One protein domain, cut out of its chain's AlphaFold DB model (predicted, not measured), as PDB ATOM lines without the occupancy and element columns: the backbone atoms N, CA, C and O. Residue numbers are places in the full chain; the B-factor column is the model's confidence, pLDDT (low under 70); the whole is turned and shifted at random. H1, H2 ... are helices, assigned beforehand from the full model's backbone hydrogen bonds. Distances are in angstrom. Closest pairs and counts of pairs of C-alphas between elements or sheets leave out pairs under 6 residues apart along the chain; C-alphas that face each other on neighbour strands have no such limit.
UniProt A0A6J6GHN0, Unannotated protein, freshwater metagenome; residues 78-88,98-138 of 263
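This is residues 78 to 88 and 98 to 138 of the 263 residues of the protein "Unannotated protein" of freshwater metagenome (UniProt A0A6J6GHN0). One very long helix, H2, makes the length of a rod, and a short helix, H1, sits beside its first turns, running back the opposite way. Residues 113 to 138 of H2 stick out alone. The printed part has 52 residues with two named helices, H1 then H2, and no named strand; the class is all helix. It is extended, with a radius of gyration of the C-alphas of 18.2 A and spans of 59 by 16 by 11 A.

H1 is residues 78 to 88, beginning at C-alpha 78 at (96.017, 93.829, 66.686). H2 is residues 99 to 138, 58.7 A from first to last C-alpha, ending at C-alpha 138 at (57.746, 71.997, 74.154).

H1 and H2 are close but not clearly touching; their closest C-alphas, those of Leu 86 and Ala 101, are 7.6 A apart. They run opposite ways at a steep tilt of 37 degrees, only just steep. In H1 and H2 every O i to N i+4 pair is within hydrogen-bond range.

The two C-alphas farthest apart, those of Pro 98 and Ser 138, are 59.6 A apart. Residues 89 to 97 are not printed, and C-alphas 88 and 98 are 13.5 A apart across the cut. Residues 98 to 99 have pLDDT under 70.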
ATOM      1  N   ASP A  78      95.173  92.648  66.455       77.25
ATOM      2  CA  ASP A  78      96.017  93.829  66.686       77.25
ATOM      3  C   ASP A  78      96.497  93.916  68.149       77.25
ATOM      4  O   ASP A  78      97.658  94.222  68.423       77.25
ATOM      5  N   ARG A  79      95.662  93.503  69.118       76.62
ATOM      6  CA  ARG A  79      96.060  93.410  70.534       76.62
ATOM      7  C   ARG A  79      97.089  92.298  70.779       76.62
ATOM      8  O   ARG A  79      98.021  92.496  71.557       76.62
ATOM      9  N   GLU A  80      96.980  91.157  70.097       79.62
ATOM     10  CA  GLU A  80      98.002  90.099  70.148       79.62
ATOM     11  C   GLU A  80      99.320  90.499  69.468       79.62
ATOM     12  O   GLU A  80     100.396  90.127  69.947       79.62
ATOM     13  N   ALA A  81      99.260  91.254  68.368       80.75
ATOM     14  CA  ALA A  81     100.440  91.802  67.702       80.75
ATOM     15  C   ALA A  81     101.142  92.855  68.577       80.75
ATOM     16  O   ALA A  81     102.367  92.824  68.717       80.75
ATOM     17  N   PHE A  82     100.371  93.716  69.250       75.81
ATOM     18  CA  PHE A  82     100.880  94.672  70.232       75.81
ATOM     19  C   PHE A  82     101.513  93.976  71.443       75.81
ATOM     20  O   PHE A  82     102.624  94.329  71.831       75.81
ATOM     21  N   LEU A  83     100.871  92.945  72.007       80.38
ATOM     22  CA  LEU A  83     101.441  92.163  73.112       80.38
ATOM     23  C   LEU A  83     102.748  91.466  72.708       80.38
ATOM     24  O   LEU A  83     103.694  91.447  73.491       80.38
ATOM     25  N   LYS A  84     102.851  90.950  71.477       80.44
ATOM     26  CA  LYS A  84     104.104  90.383  70.943       80.44
ATOM     27  C   LYS A  84     105.193  91.444  70.781       80.44
ATOM     28  O   LYS A  84     106.338  91.191  71.156       80.44
ATOM     29  N   LEU A  85     104.846  92.628  70.275       79.81
ATOM     30  CA  LEU A  85     105.774  93.756  70.166       79.81
ATOM     31  C   LEU A  85     106.234  94.238  71.549       79.81
ATOM     32  O   LEU A  85     107.405  94.554  71.738       79.81
ATOM     33  N   LEU A  86     105.341  94.229  72.534       73.56
ATOM     34  CA  LEU A  86     105.619  94.636  73.903       73.56
ATOM     35  C   LEU A  86     106.474  93.616  74.666       73.56
ATOM     36  O   LEU A  86     107.380  94.008  75.392       73.56
ATOM     37  N   VAL A  87     106.259  92.314  74.457       78.19
ATOM     38  CA  VAL A  87     107.149  91.259  74.975       78.19
ATOM     39  C   VAL A  87     108.526  91.341  74.314       78.19
ATOM     40  O   VAL A  87     109.540  91.187  74.993       78.19
ATOM     41  N   ALA A  88     108.586  91.636  73.012       78.31
ATOM     42  CA  ALA A  88     109.848  91.873  72.316       78.31
ATOM     43  C   ALA A  88     110.583  93.098  72.883       78.31
ATOM     44  O   ALA A  88     111.787  93.031  73.107       78.31
ATOM     45  N   PRO A  98     110.406 101.730  82.506       66.00
ATOM     46  CA  PRO A  98     109.264 100.800  82.444       66.00
ATOM     47  C   PRO A  98     107.859 101.449  82.535       66.00
ATOM     48  O   PRO A  98     106.851 100.760  82.358       66.00
ATOM     49  N   ALA A  99     107.754 102.751  82.824       68.38
ATOM     50  CA  ALA A  99     106.479 103.396  83.168       68.38
ATOM     51  C   ALA A  99     105.494 103.544  81.986       68.38
ATOM     52  O   ALA A  99     104.322 103.187  82.131       68.38
ATOM     53  N   ASP A 100     105.951 103.994  80.811       73.50
ATOM     54  CA  ASP A 100     105.071 104.247  79.650       73.50
ATOM     55  C   ASP A 100     104.443 102.959  79.091       73.50
ATOM     56  O   ASP A 100     103.241 102.895  78.815       73.50
ATOM     57  N   ALA A 101     105.235 101.887  78.993       73.88
ATOM     58  CA  ALA A 101     104.757 100.591  78.514       73.88
ATOM     59  C   ALA A 101     103.701  99.987  79.459       73.88
ATOM     60  O   ALA A 101     102.692  99.438  79.010       73.88
ATOM     61  N   THR A 102     103.888 100.143  80.773       80.00
ATOM     62  CA  THR A 102     102.943  99.654  81.789       80.00
ATOM     63  C   THR A 102     101.607 100.401  81.724       80.00
ATOM     64  O   THR A 102     100.543  99.791  81.861       80.00
ATOM     65  N   GLN A 103     101.627 101.710  81.448       82.12
ATOM     66  CA  GLN A 103     100.415 102.525  81.338       82.12
ATOM     67  C   GLN A 103      99.587 102.194  80.084       82.12
ATOM     68  O   GLN A 103      98.355 102.165  80.156       82.12
ATOM     69  N   MET A 104     100.231 101.882  78.953       81.31
ATOM     70  CA  MET A 104      99.534 101.413  77.745       81.31
ATOM     71  C   MET A 104      98.938 100.008  77.912       81.31
ATOM     72  O   MET A 104      97.811  99.760  77.471       81.31
ATOM     73  N   ILE A 105      99.654  99.095  78.579       81.94
ATOM     74  CA  ILE A 105      99.138  97.757  78.924       81.94
ATOM     75  C   ILE A 105      97.920  97.872  79.822       81.94
ATOM     76  O   ILE A 105      96.921  97.215  79.561       81.94
ATOM     77  N   SER A 106      97.995  98.701  80.864       87.62
ATOM     78  CA  SER A 106      96.903  98.862  81.823       87.62
ATOM     79  C   SER A 106      95.620  99.327  81.128       87.62
ATOM     80  O   SER A 106      94.570  98.708  81.290       87.62
ATOM     81  N   GLN A 107      95.714 100.330  80.249       84.81
ATOM     82  CA  GLN A 107      94.571 100.806  79.460       84.81
ATOM     83  C   GLN A 107      94.069  99.756  78.454       84.81
ATOM     84  O   GLN A 107      92.864  99.571  78.287       84.81
ATOM     85  N   SER A 108      94.979  99.009  77.824       87.25
ATOM     86  CA  SER A 108      94.615  97.933  76.893       87.25
ATOM     87  C   SER A 108      93.939  96.756  77.599       87.25
ATOM     88  O   SER A 108      92.977  96.200  77.075       87.25
ATOM     89  N   ALA A 109      94.414  96.385  78.787       87.94
ATOM     90  CA  ALA A 109      93.840  95.332  79.616       87.94
ATOM     91  C   ALA A 109      92.444  95.724  80.109       87.94
ATOM     92  O   ALA A 109      91.528  94.909  80.028       87.94
ATOM     93  N   GLN A 110      92.254  96.979  80.532       88.75
ATOM     94  CA  GLN A 110      90.940  97.508  80.911       88.75
ATOM     95  C   GLN A 110      89.938  97.410  79.757       88.75
ATOM     96  O   GLN A 110      88.844  96.879  79.943       88.75
ATOM     97  N   LEU A 111      90.327  97.830  78.549       89.25
ATOM     98  CA  LEU A 111      89.466  97.692  77.375       89.25
ATOM     99  C   LEU A 111      89.218  96.210  77.025       89.25
ATOM    100  O   LEU A 111      88.095  95.848  76.699       89.25
ATOM    101  N   SER A 112      90.210  95.325  77.186       88.88
ATOM    102  CA  SER A 112      90.032  93.881  76.958       88.88
ATOM    103  C   SER A 112      89.051  93.228  77.913       88.88
ATOM    104  O   SER A 112      88.354  92.297  77.513       88.88
ATOM    105  N   VAL A 113      89.000  93.686  79.161       90.69
ATOM    106  CA  VAL A 113      88.002  93.216  80.120       90.69
ATOM    107  C   VAL A 113      86.608  93.658  79.677       90.69
ATOM    108  O   VAL A 113      85.695  92.841  79.699       90.69
ATOM    109  N   VAL A 114      86.440  94.897  79.202       93.44
ATOM    110  CA  VAL A 114      85.151  95.384  78.677       93.44
ATOM    111  C   VAL A 114      84.717  94.601  77.436       93.44
ATOM    112  O   VAL A 114      83.573  94.153  77.375       93.44
ATOM    113  N   ASP A 115      85.631  94.360  76.493       90.56
ATOM    114  CA  ASP A 115      85.356  93.564  75.291       90.56
ATOM    115  C   ASP A 115      84.917  92.138  75.662       90.56
ATOM    116  O   ASP A 115      83.926  91.619  75.145       90.56
ATOM    117  N   LYS A 116      85.616  91.508  76.616       90.31
ATOM    118  CA  LYS A 116      85.276  90.164  77.100       90.31
ATOM    119  C   LYS A 116      83.958  90.136  77.871       90.31
ATOM    120  O   LYS A 116      83.205  89.179  77.730       90.31
ATOM    121  N   LEU A 117      83.634  91.180  78.633       94.62
ATOM    122  CA  LEU A 117      82.324  91.316  79.274       94.62
ATOM    123  C   LEU A 117      81.199  91.468  78.239       94.62
ATOM    124  O   LEU A 117      80.130  90.886  78.420       94.62
ATOM    125  N   ALA A 118      81.435  92.189  77.140       94.75
ATOM    126  CA  ALA A 118      80.478  92.297  76.041       94.75
ATOM    127  C   ALA A 118      80.267  90.949  75.321       94.75
ATOM    128  O   ALA A 118      79.129  90.575  75.023       94.75
ATOM    129  N   GLU A 119      81.340  90.182  75.109       94.75
ATOM    130  CA  GLU A 119      81.278  88.823  74.555       94.75
ATOM    131  C   GLU A 119      80.481  87.879  75.471       94.75
ATOM    132  O   GLU A 119      79.571  87.190  75.010       94.75
ATOM    133  N   ILE A 120      80.744  87.914  76.783       96.00
ATOM    134  CA  ILE A 120      79.995  87.135  77.783       96.00
ATOM    135  C   ILE A 120      78.516  87.530  77.791       96.00
ATOM    136  O   ILE A 120      77.652  86.658  77.785       96.00
ATOM    137  N   SER A 121      78.209  88.829  77.775       95.38
ATOM    138  CA  SER A 121      76.829  89.324  77.717       95.38
ATOM    139  C   SER A 121      76.094  88.781  76.486       95.38
ATOM    140  O   SER A 121      74.982  88.262  76.595       95.38
ATOM    141  N   THR A 122      76.755  88.797  75.327       95.06
ATOM    142  CA  THR A 122      76.211  88.245  74.078       95.06
ATOM    143  C   THR A 122      75.973  86.738  74.190       95.06
ATOM    144  O   THR A 122      74.895  86.258  73.838       95.06
ATOM    145  N   ALA A 123      76.928  85.990  74.749       95.50
ATOM    146  CA  ALA A 123      76.788  84.551  74.965       95.50
ATOM    147  C   ALA A 123      75.628  84.204  75.921       95.50
ATOM    148  O   ALA A 123      74.917  83.222  75.703       95.50
ATOM    149  N   ILE A 124      75.393  85.022  76.953       95.38
ATOM    150  CA  ILE A 124      74.257  84.859  77.873       95.38
ATOM    151  C   ILE A 124      72.927  85.078  77.137       95.38
ATOM    152  O   ILE A 124      71.997  84.288  77.314       95.38
ATOM    153  N   VAL A 125      72.829  86.111  76.294       92.75
ATOM    154  CA  VAL A 125      71.623  86.385  75.493       92.75
ATOM    155  C   VAL A 125      71.343  85.251  74.500       92.75
ATOM    156  O   VAL A 125      70.195  84.816  74.368       92.75
ATOM    157  N   GLU A 126      72.378  84.723  73.849       91.94
ATOM    158  CA  GLU A 126      72.255  83.604  72.909       91.94
ATOM    159  C   GLU A 126      71.811  82.310  73.615       91.94
ATOM    160  O   GLU A 126      70.878  81.629  73.179       91.94
ATOM    161  N   SER A 127      72.405  82.015  74.775       94.12
ATOM    162  CA  SER A 127      71.995  80.890  75.625       94.12
ATOM    163  C   SER A 127      70.534  81.023  76.071       94.12
ATOM    164  O   SER A 127      69.746  80.078  75.963       94.12
ATOM    165  N   GLY A 128      70.124  82.229  76.480       92.12
ATOM    166  CA  GLY A 128      68.731  82.539  76.797       92.12
ATOM    167  C   GLY A 128      67.790  82.316  75.609       92.12
ATOM    168  O   GLY A 128      66.700  81.770  75.780       92.12
ATOM    169  N   THR A 129      68.220  82.671  74.397       90.88
ATOM    170  CA  THR A 129      67.454  82.455  73.159       90.88
ATOM    171  C   THR A 129      67.286  80.967  72.853       90.88
ATOM    172  O   THR A 129      66.165  80.521  72.606       90.88
ATOM    173  N   THR A 130      68.354  80.175  72.980       91.50
ATOM    174  CA  THR A 130      68.310  78.712  72.801       91.50
ATOM    175  C   THR A 130      67.394  78.033  73.826       91.50
ATOM    176  O   THR A 130      66.587  77.163  73.478       91.50
ATOM    177  N   ASN A 131      67.450  78.462  75.091       92.62
ATOM    178  CA  ASN A 131      66.562  77.949  76.134       92.62
ATOM    179  C   ASN A 131      65.089  78.280  75.834       92.62
ATOM    180  O   ASN A 131      64.222  77.411  75.898       92.62
ATOM    181  N   ARG A 132      64.799  79.523  75.428       90.56
ATOM    182  CA  ARG A 132      63.443  79.947  75.041       90.56
ATOM    183  C   ARG A 132      62.926  79.199  73.816       90.56
ATOM    184  O   ARG A 132      61.747  78.859  73.789       90.56
ATOM    185  N   LEU A 133      63.782  78.903  72.839       90.31
ATOM    186  CA  LEU A 133      63.423  78.079  71.683       90.31
ATOM    187  C   LEU A 133      63.030  76.661  72.113       90.31
ATOM    188  O   LEU A 133      61.997  76.154  71.683       90.31
ATOM    189  N   THR A 134      63.812  76.057  73.009       92.25
ATOM    190  CA  THR A 134      63.546  74.713  73.547       92.25
ATOM    191  C   THR A 134      62.233  74.673  74.332       92.25
ATOM    192  O   THR A 134      61.390  73.801  74.107       92.25
ATOM    193  N   LEU A 135      62.007  75.657  75.209       90.31
ATOM    194  CA  LEU A 135      60.750  75.796  75.946       90.31
ATOM    195  C   LEU A 135      59.570  76.029  74.995       90.31
ATOM    196  O   LEU A 135      58.554  75.348  75.118       90.31
ATOM    197  N   GLY A 136      59.717  76.922  74.015       89.81
ATOM    198  CA  GLY A 136      58.705  77.204  73.000       89.81
ATOM    199  C   GLY A 136      58.314  75.957  72.207       89.81
ATOM    200  O   GLY A 136      57.126  75.665  72.083       89.81
ATOM    201  N   ALA A 137      59.293  75.168  71.757       90.38
ATOM    202  CA  ALA A 137      59.050  73.906  71.060       90.38
ATOM    203  C   ALA A 137      58.243  72.912  71.913       90.38
ATOM    204  O   ALA A 137      57.359  72.239  71.394       90.38
ATOM    205  N   SER A 138      58.485  72.869  73.228       90.94
ATOM    206  CA  SER A 138      57.746  71.997  74.154       90.94
ATOM    207  C   SER A 138      56.306  72.446  74.448       90.94
ATOM    208  O   SER A 138      55.530  71.688  75.036       90.94
TER     209      SER A 138